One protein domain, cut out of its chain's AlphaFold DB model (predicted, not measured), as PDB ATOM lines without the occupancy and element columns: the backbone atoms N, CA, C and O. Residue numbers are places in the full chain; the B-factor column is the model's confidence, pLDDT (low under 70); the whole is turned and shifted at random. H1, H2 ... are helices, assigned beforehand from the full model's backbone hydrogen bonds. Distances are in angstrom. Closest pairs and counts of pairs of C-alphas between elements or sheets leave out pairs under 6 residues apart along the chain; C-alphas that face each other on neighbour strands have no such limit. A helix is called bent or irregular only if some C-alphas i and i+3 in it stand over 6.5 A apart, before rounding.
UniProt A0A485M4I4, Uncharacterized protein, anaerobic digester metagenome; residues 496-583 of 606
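This is residues 496 to 583 of the 606 residues of an uncharacterized protein of anaerobic digester metagenome (UniProt A0A485M4I4). The longest helix, H1, is one wall of a compact body of four helices: H4 packs across it, short H2 packs on its residues 502 to 510, and H3 meets its end at residues 512 to 513 and folds back into H4 as a helical hairpin. From this body H5 runs out as an arm, and residues 571 to 583 stick out free. The printed part has 88 residues with five named helices, in the order H1 H2 H3 H4 H5, and no named strand; the class is all helix. The whole is compact, with a radius of gyration of the C-alphas of 13.2 A, and spans 43 by 32 by 19 A, the arm adding to its length.

H1, residues 496 to 513, is the hub, touching three other helices. It has a kink of 31 degrees near residue 507 and is irregular, but only just: C-alphas 508 and 511 are 6.8 A apart. H4, residues 548 to 560, touches H1 at a steep tilt of 50 degrees, opposite ways; their closest C-alphas, of Ala 502 and Ile 556, are 4.5 A apart. H2, residues 520 to 525, touches H1 at a steep tilt of 48 degrees, opposite ways, with the C-alphas of Ser 507 and Leu 521 closest at 5.8 A. H3, residues 530 to 540, touches H1 at a shallow tilt of 22 degrees, the same way, closest at the C-alphas of Thr 513 and Ile 537, 4.6 A. H3 and H4 form a helical hairpin, touching at a steep tilt of 42 degrees, with the C-alphas of Pro 530 and Leu 553 closest at 5.5 A. Helix packing is mostly crossed: of these four pairs, one is at a shallow tilt. H5, residues 566 to 582, is close to H4 but not clearly touching, with the C-alphas of Gly 557 and Phe 566 closest at 7.7 A; it is apart from H1, H2 and H3. Every O i to N i+4 pair is within hydrogen-bond range in H2 and H3; in H1 it is 12 of 14, in H4 7 of 9 and in H5 11 of 13.

H1 begins at C-alpha 496 (32.373, 34.347, 14.241) and measures 25.0 A from first to last C-alpha. H2 has six residues; H3 measures 15.6 A. H4 measures 19.3 A and begins at C-alpha 548 (10.306, 26.941, 16.192). H5 measures 23.9 A and ends at C-alpha 582 (-6.176, 35.802, 23.017).

The two C-alphas farthest apart, of Arg 518 and Lys 583, are 43.3 A apart. The printed part has no cut, and no link is long. Residues 561 to 583 are under 70 in pLDDT; the mean of the printed part is 77.9, and that of H5 is 41.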
ATOM      1  N   ALA A 496      32.265  35.773  14.550       94.12
ATOM      2  CA  ALA A 496      32.373  34.347  14.241       94.12
ATOM      3  C   ALA A 496      31.161  33.541  14.724       94.12
ATOM      4  O   ALA A 496      30.575  32.780  13.952       94.12
ATOM      5  N   GLN A 497      30.737  33.754  15.972       93.88
ATOM      6  CA  GLN A 497      29.583  33.057  16.541       93.88
ATOM      7  C   GLN A 497      28.268  33.459  15.850       93.88
ATOM      8  O   GLN A 497      27.422  32.595  15.608       93.88
ATOM      9  N   ARG A 498      28.103  34.746  15.502       94.25
ATOM     10  CA  ARG A 498      26.909  35.267  14.806       94.25
ATOM     11  C   ARG A 498      26.792  34.648  13.416       94.25
ATOM     12  O   ARG A 498      25.765  34.060  13.086       94.25
ATOM     13  N   TRP A 499      27.871  34.686  12.632       96.44
ATOM     14  CA  TRP A 499      27.910  34.086  11.295       96.44
ATOM     15  C   TRP A 499      27.731  32.571  11.324       96.44
ATOM     16  O   TRP A 499      26.974  32.035  10.513       96.44
ATOM     17  N   PHE A 500      28.364  31.877  12.272       96.75
ATOM     18  CA  PHE A 500      28.199  30.435  12.435       96.75
ATOM     19  C   PHE A 500      26.727  30.072  12.652       96.75
ATOM     20  O   PHE A 500      26.168  29.229  11.941       96.75
ATOM     21  N   ARG A 501      26.080  30.761  13.599       95.75
ATOM     22  CA  ARG A 501      24.675  30.534  13.931       95.75
ATOM     23  C   ARG A 501      23.748  30.886  12.775       95.75
ATOM     24  O   ARG A 501      22.877  30.085  12.445       95.75
ATOM     25  N   ALA A 502      23.963  32.025  12.124       96.31
ATOM     26  CA  ALA A 502      23.145  32.473  11.004       96.31
ATOM     27  C   ALA A 502      23.221  31.532   9.798       96.31
ATOM     28  O   ALA A 502      22.181  31.166   9.249       96.31
ATOM     29  N   ILE A 503      24.419  31.081   9.406       97.19
ATOM     30  CA  ILE A 503      24.564  30.130   8.293       97.19
ATOM     31  C   ILE A 503      23.920  28.786   8.655       97.19
ATOM     32  O   ILE A 503      23.211  28.201   7.831       97.19
ATOM     33  N   GLY A 504      24.099  28.320   9.896       96.25
ATOM     34  CA  GLY A 504      23.445  27.113  10.397       96.25
ATOM     35  C   GLY A 504      21.917  27.212  10.341       96.25
ATOM     36  O   GLY A 504      21.267  26.364   9.727       96.25
ATOM     37  N   ALA A 505      21.342  28.277  10.902       95.62
ATOM     38  CA  ALA A 505      19.906  28.541  10.901       95.62
ATOM     39  C   ALA A 505      19.347  28.654   9.473       95.62
ATOM     40  O   ALA A 505      18.360  27.999   9.134       95.62
ATOM     41  N   ALA A 506      20.025  29.400   8.594       96.06
ATOM     42  CA  ALA A 506      19.639  29.521   7.193       96.06
ATOM     43  C   ALA A 506      19.650  28.163   6.479       96.06
ATOM     44  O   ALA A 506      18.734  27.870   5.710       96.06
ATOM     45  N   SER A 507      20.627  27.296   6.776       95.38
ATOM     46  CA  SER A 507      20.701  25.951   6.196       95.38
ATOM     47  C   SER A 507      19.513  25.068   6.587       95.38
ATOM     48  O   SER A 507      19.000  24.338   5.738       95.38
ATOM     49  N   ILE A 508      19.012  25.195   7.821       94.06
ATOM     50  CA  ILE A 508      17.812  24.492   8.297       94.06
ATOM     51  C   ILE A 508      16.558  25.025   7.592       94.06
ATOM     52  O   ILE A 508      15.690  24.239   7.212       94.06
ATOM     53  N   LEU A 509      16.474  26.339   7.354       93.69
ATOM     54  CA  LEU A 509      15.328  26.972   6.688       93.69
ATOM     55  C   LEU A 509      15.238  26.695   5.174       93.69
ATOM     56  O   LEU A 509      14.189  26.938   4.569       93.69
ATOM     57  N   THR A 510      16.289  26.167   4.540       92.25
ATOM     58  CA  THR A 510      16.296  25.888   3.087       92.25
ATOM     59  C   THR A 510      15.142  24.992   2.632       92.25
ATOM     60  O   THR A 510      14.561  25.220   1.568       92.25
ATOM     61  N   THR A 511      14.741  24.016   3.447       88.88
ATOM     62  CA  THR A 511      13.644  23.096   3.120       88.88
ATOM     63  C   THR A 511      12.261  23.735   3.257       88.88
ATOM     64  O   THR A 511      11.294  23.177   2.740       88.88
ATOM     65  N   TYR A 512      12.146  24.928   3.848       90.44
ATOM     66  CA  TYR A 512      10.868  25.595   4.135       90.44
ATOM     67  C   TYR A 512      10.570  26.799   3.235       90.44
ATOM     68  O   TYR A 512       9.420  27.204   3.149       90.44
ATOM     69  N   THR A 513      11.565  27.355   2.545       88.50
ATOM     70  CA  THR A 513      11.448  28.630   1.801       88.50
ATOM     71  C   THR A 513      11.173  28.469   0.305       88.50
ATOM     72  O   THR A 513      10.668  29.384  -0.335       88.50
ATOM     73  N   GLY A 514      11.495  27.309  -0.276       83.88
ATOM     74  CA  GLY A 514      11.157  27.001  -1.674       83.88
ATOM     75  C   GLY A 514      12.079  27.652  -2.707       83.88
ATOM     76  O   GLY A 514      11.818  27.546  -3.903       83.88
ATOM     77  N   TYR A 515      13.175  28.281  -2.272       91.19
ATOM     78  CA  TYR A 515      14.234  28.729  -3.173       91.19
ATOM     79  C   TYR A 515      14.872  27.556  -3.933       91.19
ATOM     80  O   TYR A 515      14.878  26.414  -3.469       91.19
ATOM     81  N   SER A 516      15.466  27.861  -5.091       90.00
ATOM     82  CA  SER A 516      16.199  26.883  -5.900       90.00
ATOM     83  C   SER A 516      17.337  26.242  -5.108       90.00
ATOM     84  O   SER A 516      18.138  26.946  -4.496       90.00
ATOM     85  N   GLU A 517      17.477  24.917  -5.192       86.94
ATOM     86  CA  GLU A 517      18.554  24.167  -4.530       86.94
ATOM     87  C   GLU A 517      19.955  24.704  -4.852       86.94
ATOM     88  O   GLU A 517      20.844  24.650  -4.011       86.94
ATOM     89  N   ARG A 518      20.149  25.290  -6.041       89.50
ATOM     90  CA  ARG A 518      21.443  25.836  -6.471       89.50
ATOM     91  C   ARG A 518      21.881  27.071  -5.669       89.50
ATOM     92  O   ARG A 518      23.073  27.375  -5.647       89.50
ATOM     93  N   SER A 519      20.952  27.811  -5.065       91.31
ATOM     94  CA  SER A 519      21.247  29.091  -4.396       91.31
ATOM     95  C   SER A 519      20.469  29.335  -3.104       91.31
ATOM     96  O   SER A 519      20.555  30.427  -2.561       91.31
ATOM     97  N   ASN A 520      19.695  28.364  -2.617       93.00
ATOM     98  CA  ASN A 520      18.771  28.530  -1.491       93.00
ATOM     99  C   ASN A 520      19.407  29.152  -0.235       93.00
ATOM    100  O   ASN A 520      18.861  30.109   0.302       93.00
ATOM    101  N   LEU A 521      20.561  28.650   0.206       94.00
ATOM    102  CA  LEU A 521      21.268  29.134   1.387       94.00
ATOM    103  C   LEU A 521      21.711  30.590   1.210       94.00
ATOM    104  O   LEU A 521      21.454  31.425   2.075       94.00
ATOM    105  N   PHE A 522      22.322  30.902   0.064       95.00
ATOM    106  CA  PHE A 522      22.711  32.268  -0.274       95.00
ATOM    107  C   PHE A 522      21.502  33.203  -0.374       95.00
ATOM    108  O   PHE A 522      21.560  34.318   0.136       95.00
ATOM    109  N   SER A 523      20.407  32.757  -0.996       94.12
ATOM    110  CA  SER A 523      19.179  33.543  -1.142       94.12
ATOM    111  C   SER A 523      18.608  33.940   0.215       94.12
ATOM    112  O   SER A 523      18.330  35.114   0.408       94.12
ATOM    113  N   ILE A 524      18.526  33.010   1.173       95.25
ATOM    114  CA  ILE A 524      18.037  33.289   2.535       95.25
ATOM    115  C   ILE A 524      18.894  34.356   3.229       95.25
ATOM    116  O   ILE A 524      18.353  35.309   3.777       95.25
ATOM    117  N   LEU A 525      20.222  34.221   3.181       94.75
ATOM    118  CA  LEU A 525      21.151  35.162   3.826       94.75
ATOM    119  C   LEU A 525      21.315  36.490   3.071       94.75
ATOM    120  O   LEU A 525      21.972  37.397   3.570       94.75
ATOM    121  N   SER A 526      20.750  36.603   1.871       92.62
ATOM    122  CA  SER A 526      20.761  37.836   1.075       92.62
ATOM    123  C   SER A 526      19.442  38.602   1.152       92.62
ATOM    124  O   SER A 526      19.338  39.677   0.561       92.62
ATOM    125  N   GLU A 527      18.422  38.054   1.822       92.56
ATOM    126  CA  GLU A 527      17.144  38.744   1.977       92.56
ATOM    127  C   GLU A 527      17.307  40.000   2.849       92.56
ATOM    128  O   GLU A 527      18.051  39.974   3.829       92.56
ATOM    129  N   PRO A 528      16.580  41.096   2.562       87.44
ATOM    130  CA  PRO A 528      16.725  42.334   3.324       87.44
ATOM    131  C   PRO A 528      16.328  42.182   4.791       87.44
ATOM    132  O   PRO A 528      16.923  42.811   5.661       87.44
ATOM    133  N   THR A 529      15.291  41.383   5.076       89.81
ATOM    134  CA  THR A 529      14.812  41.173   6.446       89.81
ATOM    135  C   THR A 529      14.294  39.763   6.703       89.81
ATOM    136  O   THR A 529      13.795  39.119   5.776       89.81
ATOM    137  N   PRO A 530      14.297  39.305   7.974       90.62
ATOM    138  CA  PRO A 530      13.669  38.038   8.353       90.62
ATOM    139  C   PRO A 530      12.199  37.923   7.928       90.62
ATOM    140  O   PRO A 530      11.725  36.833   7.620       90.62
ATOM    141  N   GLY A 531      11.478  39.049   7.835       87.94
ATOM    142  CA  GLY A 531      10.094  39.080   7.354       87.94
ATOM    143  C   GLY A 531       9.939  38.649   5.890       87.94
ATOM    144  O   GLY A 531       8.948  38.006   5.549       87.94
ATOM    145  N   HIS A 532      10.925  38.932   5.032       90.75
ATOM    146  CA  HIS A 532      10.911  38.462   3.641       90.75
ATOM    147  C   HIS A 532      11.058  36.938   3.574       90.75
ATOM    148  O   HIS A 532      10.333  36.275   2.831       90.75
ATOM    149  N   ILE A 533      11.929  36.377   4.415       92.50
ATOM    150  CA  ILE A 533      12.108  34.926   4.542       92.50
ATOM    151  C   ILE A 533      10.817  34.284   5.071       92.50
ATOM    152  O   ILE A 533      10.354  33.291   4.512       92.50
ATOM    153  N   LEU A 534      10.200  34.868   6.104       91.50
ATOM    154  CA  LEU A 534       8.934  34.391   6.668       91.50
ATOM    155  C   LEU A 534       7.829  34.330   5.609       91.50
ATOM    156  O   LEU A 534       7.176  33.298   5.471       91.50
ATOM    157  N   ARG A 535       7.679  35.388   4.805       88.50
ATOM    158  CA  ARG A 535       6.697  35.425   3.714       88.50
ATOM    159  C   ARG A 535       6.909  34.287   2.711       88.50
ATOM    160  O   ARG A 535       5.942  33.684   2.262       88.50
ATOM    161  N   ARG A 536       8.159  33.937   2.390       91.06
ATOM    162  CA  ARG A 536       8.458  32.776   1.528       91.06
ATOM    163  C   ARG A 536       8.070  31.447   2.162       91.06
ATOM    164  O   ARG A 536       7.570  30.562   1.470       91.06
ATOM    165  N   ILE A 537       8.282  31.303   3.468       91.62
ATOM    166  CA  ILE A 537       7.856  30.114   4.216       91.62
ATOM    167  C   ILE A 537       6.328  29.994   4.193       91.62
ATOM    168  O   ILE A 537       5.809  28.900   3.975       91.62
ATOM    169  N   GLU A 538       5.609  31.103   4.368       90.12
ATOM    170  CA  GLU A 538       4.147  31.151   4.264       90.12
ATOM    171  C   GLU A 538       3.666  30.788   2.855       90.12
ATOM    172  O   GLU A 538       2.784  29.941   2.719       90.12
ATOM    173  N   GLU A 539       4.273  31.365   1.812       89.75
ATOM    174  CA  GLU A 539       3.959  31.072   0.407       89.75
ATOM    175  C   GLU A 539       4.131  29.580   0.086       89.75
ATOM    176  O   GLU A 539       3.286  28.993  -0.589       89.75
ATOM    177  N   LYS A 540       5.191  28.940   0.595       89.44
ATOM    178  CA  LYS A 540       5.441  27.510   0.366       89.44
ATOM    179  C   LYS A 540       4.486  26.601   1.143       89.44
ATOM    180  O   LYS A 540       4.109  25.545   0.643       89.44
ATOM    181  N   ASN A 541       4.128  26.981   2.368       87.00
ATOM    182  CA  ASN A 541       3.395  26.125   3.307       87.00
ATOM    183  C   ASN A 541       1.923  26.540   3.472       87.00
ATOM    184  O   ASN A 541       1.334  26.322   4.531       87.00
ATOM    185  N   ASN A 542       1.315  27.149   2.447       83.88
ATOM    186  CA  ASN A 542      -0.097  27.558   2.438       83.88
ATOM    187  C   ASN A 542      -0.501  28.421   3.655       83.88
ATOM    188  O   ASN A 542      -1.568  28.234   4.243       83.88
ATOM    189  N   GLY A 543       0.369  29.348   4.064       79.44
ATOM    190  CA  GLY A 543       0.150  30.256   5.194       79.44
ATOM    191  C   GLY A 543       0.396  29.649   6.581       79.44
ATOM    192  O   GLY A 543       0.128  30.304   7.586       79.44
ATOM    193  N   GLN A 544       0.896  28.411   6.671       80.31
ATOM    194  CA  GLN A 544       1.242  27.778   7.945       80.31
ATOM    195  C   GLN A 544       2.738  27.907   8.252       80.31
ATOM    196  O   GLN A 544       3.586  27.540   7.444       80.31
ATOM    197  N   VAL A 545       3.070  28.370   9.461       85.00
ATOM    198  CA  VAL A 545       4.456  28.480   9.945       85.00
ATOM    199  C   VAL A 545       4.560  27.876  11.338       85.00
ATOM    200  O   VAL A 545       3.809  28.234  12.248       85.00
ATOM    201  N   SER A 546       5.494  26.943  11.523       86.62
ATOM    202  CA  SER A 546       5.770  26.363  12.837       86.62
ATOM    203  C   SER A 546       6.510  27.349  13.744       86.62
ATOM    204  O   SER A 546       7.416  28.047  13.300       86.62
ATOM    205  N   TYR A 547       6.169  27.368  15.037       83.38
ATOM    206  CA  TYR A 547       6.715  28.332  16.003       83.38
ATOM    207  C   TYR A 547       8.248  28.280  16.139       83.38
ATOM    208  O   TYR A 547       8.889  29.319  16.236       83.38
ATOM    209  N   TYR A 548       8.851  27.091  16.074       84.56
ATOM    210  CA  TYR A 548      10.306  26.941  16.192       84.56
ATOM    211  C   TYR A 548      11.081  27.599  15.034       84.56
ATOM    212  O   TYR A 548      12.256  27.914  15.182       84.56
ATOM    213  N   LEU A 549      10.444  27.848  13.879       88.50
ATOM    214  CA  LEU A 549      11.102  28.520  12.751       88.50
ATOM    215  C   LEU A 549      11.403  29.994  13.053       88.50
ATOM    216  O   LEU A 549      12.326  30.551  12.465       88.50
ATOM    217  N   PHE A 550      10.666  30.610  13.984       88.81
ATOM    218  CA  PHE A 550      10.918  31.987  14.407       88.81
ATOM    219  C   PHE A 550      12.263  32.129  15.125       88.81
ATOM    220  O   PHE A 550      12.946  33.118  14.906       88.81
ATOM    221  N   GLU A 551      12.698  31.123  15.888       90.31
ATOM    222  CA  GLU A 551      14.013  31.146  16.546       90.31
ATOM    223  C   GLU A 551      15.150  31.205  15.515       90.31
ATOM    224  O   GLU A 551      16.100  31.970  15.665       90.31
ATOM    225  N   TYR A 552      15.027  30.465  14.408       93.00
ATOM    226  CA  TYR A 552      15.997  30.524  13.313       93.00
ATOM    227  C   TYR A 552      15.958  31.858  12.560       93.00
ATOM    228  O   TYR A 552      17.004  32.356  12.152       93.00
ATOM    229  N   LEU A 553      14.772  32.448  12.379       92.12
ATOM    230  CA  LEU A 553      14.628  33.773  11.769       92.12
ATOM    231  C   LEU A 553      15.258  34.872  12.633       92.12
ATOM    232  O   LEU A 553      15.899  35.768  12.083       92.12
ATOM    233  N   ASP A 554      15.128  34.774  13.958       89.62
ATOM    234  CA  ASP A 554      15.746  35.699  14.911       89.62
ATOM    235  C   ASP A 554      17.277  35.620  14.829       89.62
ATOM    236  O   ASP A 554      17.934  36.650  14.678       89.62
ATOM    237  N   ILE A 555      17.833  34.401  14.814       92.62
ATOM    238  CA  ILE A 555      19.275  34.157  14.645       92.62
ATOM    239  C   ILE A 555      19.793  34.749  13.327       92.62
ATOM    240  O   ILE A 555      20.839  35.391  13.294       92.62
ATOM    241  N   ILE A 556      19.075  34.544  12.218       93.69
ATOM    242  CA  ILE A 556      19.468  35.102  10.914       93.69
ATOM    243  C   ILE A 556      19.394  36.636  10.937       93.69
ATOM    244  O   ILE A 556      20.245  37.306  10.349       93.69
ATOM    245  N   GLY A 557      18.417  37.204  11.649       89.50
ATOM    246  CA  GLY A 557      18.279  38.648  11.837       89.50
ATOM    247  C   GLY A 557      19.535  39.313  12.404       89.50
ATOM    248  O   GLY A 557      19.814  40.457  12.048       89.50
ATOM    249  N   GLU A 558      20.334  38.591  13.199       89.12
ATOM    250  CA  GLU A 558      21.588  39.096  13.770       89.12
ATOM    251  C   GLU A 558      22.631  39.483  12.715       89.12
ATOM    252  O   GLU A 558      23.447  40.353  12.995       89.12
ATOM    253  N   VAL A 559      22.641  38.860  11.531       90.12
ATOM    254  CA  VAL A 559      23.633  39.159  10.473       90.12
ATOM    255  C   VAL A 559      23.047  39.933   9.297       90.12
ATOM    256  O   VAL A 559      23.788  40.561   8.548       90.12
ATOM    257  N   LEU A 560      21.721  39.921   9.130       83.88
ATOM    258  CA  LEU A 560      21.057  40.720   8.097       83.88
ATOM    259  C   LEU A 560      21.021  42.211   8.458       83.88
ATOM    260  O   LEU A 560      20.796  43.046   7.587       83.88
ATOM    261  N   HIS A 561      21.128  42.549   9.746       63.75
ATOM    262  CA  HIS A 561      20.965  43.909  10.257       63.75
ATOM    263  C   HIS A 561      22.232  44.309  11.015       63.75
ATOM    264  O   HIS A 561      22.519  43.761  12.079       63.75
ATOM    265  N   GLY A 562      22.970  45.294  10.495       47.31
ATOM    266  CA  GLY A 562      23.882  46.072  11.333       47.31
ATOM    267  C   GLY A 562      23.058  46.749  12.429       47.31
ATOM    268  O   GLY A 562      22.041  47.368  12.121       47.31
ATOM    269  N   ASP A 563      23.444  46.521  13.681       38.66
ATOM    270  CA  ASP A 563      22.839  46.963  14.943       38.66
ATOM    271  C   ASP A 563      21.733  48.046  14.851       38.66
ATOM    272  O   ASP A 563      21.991  49.165  14.417       38.66
ATOM    273  N   ALA A 564      20.507  47.716  15.314       32.56
ATOM    274  CA  ALA A 564      19.690  48.521  16.259       32.56
ATOM    275  C   ALA A 564      18.149  48.373  16.161       32.56
ATOM    276  O   ALA A 564      17.476  48.722  17.128       32.56
ATOM    277  N   LEU A 565      17.532  47.877  15.077       36.19
ATOM    278  CA  LEU A 565      16.078  48.118  14.880       36.19
ATOM    279  C   LEU A 565      15.101  46.946  15.141       36.19
ATOM    280  O   LEU A 565      13.892  47.171  15.213       36.19
ATOM    281  N   PHE A 566      15.566  45.702  15.309       39.03
ATOM    282  CA  PHE A 566      14.676  44.525  15.239       39.03
ATOM    283  C   PHE A 566      13.880  44.215  16.525       39.03
ATOM    284  O   PHE A 566      12.764  43.690  16.457       39.03
ATOM    285  N   LEU A 567      14.384  44.605  17.703       35.94
ATOM    286  CA  LEU A 567      13.682  44.377  18.979       35.94
ATOM    287  C   LEU A 567      12.347  45.141  19.080       35.94
ATOM    288  O   LEU A 567      11.471  44.739  19.844       35.94
ATOM    289  N   LEU A 568      12.155  46.204  18.289       34.03
ATOM    290  CA  LEU A 568      10.913  46.984  18.270       34.03
ATOM    291  C   LEU A 568       9.850  46.375  17.340       34.03
ATOM    292  O   LEU A 568       8.677  46.325  17.707       34.03
ATOM    293  N   THR A 569      10.237  45.835  16.181       39.06
ATOM    294  CA  THR A 569       9.292  45.286  15.188       39.06
ATOM    295  C   THR A 569       8.775  43.889  15.540       39.06
ATOM    296  O   THR A 569       7.616  43.562  15.266       39.06
ATOM    297  N   LEU A 570       9.590  43.057  16.199       40.09
ATOM    298  CA  LEU A 570       9.143  41.744  16.676       40.09
ATOM    299  C   LEU A 570       8.169  41.847  17.844       40.09
ATOM    300  O   LEU A 570       7.228  41.057  17.917       40.09
ATOM    301  N   ASN A 571       8.369  42.819  18.738       37.84
ATOM    302  CA  ASN A 571       7.479  43.026  19.876       37.84
ATOM    303  C   ASN A 571       6.055  43.344  19.407       37.84
ATOM    304  O   ASN A 571       5.095  42.825  19.975       37.84
ATOM    305  N   ASP A 572       5.920  44.106  18.321       40.75
ATOM    306  CA  ASP A 572       4.638  44.494  17.731       40.75
ATOM    307  C   ASP A 572       3.966  43.337  16.956       40.75
ATOM    308  O   ASP A 572       2.754  43.124  17.020       40.75
ATOM    309  N   SER A 573       4.773  42.496  16.301       45.00
ATOM    310  CA  SER A 573       4.311  41.312  15.556       45.00
ATOM    311  C   SER A 573       3.863  40.177  16.488       45.00
ATOM    312  O   SER A 573       2.769  39.624  16.330       45.00
ATOM    313  N   ARG A 574       4.665  39.870  17.523       42.47
ATOM    314  CA  ARG A 574       4.310  38.914  18.588       42.47
ATOM    315  C   ARG A 574       3.072  39.383  19.340       42.47
ATOM    316  O   ARG A 574       2.174  38.572  19.554       42.47
ATOM    317  N   THR A 575       2.975  40.668  19.699       41.44
ATOM    318  CA  THR A 575       1.774  41.182  20.380       41.44
ATOM    319  C   THR A 575       0.540  41.182  19.486       41.44
ATOM    320  O   THR A 575      -0.539  40.921  20.010       41.44
ATOM    321  N   ARG A 576       0.644  41.391  18.166       43.84
ATOM    322  CA  ARG A 576      -0.503  41.257  17.244       43.84
ATOM    323  C   ARG A 576      -1.039  39.828  17.170       43.84
ATOM    324  O   ARG A 576      -2.232  39.624  17.387       43.84
ATOM    325  N   ILE A 577      -0.168  38.845  16.944       49.34
ATOM    326  CA  ILE A 577      -0.566  37.433  16.794       49.34
ATOM    327  C   ILE A 577      -1.080  36.861  18.128       49.34
ATOM    328  O   ILE A 577      -2.077  36.132  18.154       49.34
ATOM    329  N   LEU A 578      -0.464  37.239  19.258       39.12
ATOM    330  CA  LEU A 578      -0.980  36.898  20.588       39.12
ATOM    331  C   LEU A 578      -2.315  37.592  20.880       39.12
ATOM    332  O   LEU A 578      -3.212  36.927  21.382       39.12
ATOM    333  N   LYS A 579      -2.511  38.874  20.527       39.53
ATOM    334  CA  LYS A 579      -3.799  39.579  20.707       39.53
ATOM    335  C   LYS A 579      -4.932  38.957  19.885       39.53
ATOM    336  O   LYS A 579      -6.054  38.864  20.382       39.53
ATOM    337  N   GLU A 580      -4.662  38.500  18.663       45.59
ATOM    338  CA  GLU A 580      -5.665  37.828  17.823       45.59
ATOM    339  C   GLU A 580      -6.039  36.430  18.327       45.59
ATOM    340  O   GLU A 580      -7.209  36.047  18.263       45.59
ATOM    341  N   ARG A 581      -5.082  35.677  18.888       39.91
ATOM    342  CA  ARG A 581      -5.363  34.372  19.510       39.91
ATOM    343  C   ARG A 581      -5.996  34.504  20.902       39.91
ATOM    344  O   ARG A 581      -6.917  33.754  21.208       39.91
ATOM    345  N   LEU A 582      -5.605  35.507  21.693       37.50
ATOM    346  CA  LEU A 582      -6.176  35.802  23.017       37.50
ATOM    347  C   LEU A 582      -7.618  36.331  22.941       37.50
ATOM    348  O   LEU A 582      -8.413  36.030  23.824       37.50
ATOM    349  N   LYS A 583      -8.008  37.030  21.861       42.44
ATOM    350  CA  LYS A 583      -9.422  37.374  21.594       42.44
ATOM    351  C   LYS A 583     -10.322  36.144  21.417       42.44
ATOM    352  O   LYS A 583     -11.530  36.253  21.615       42.44
TER     353      LYS A 583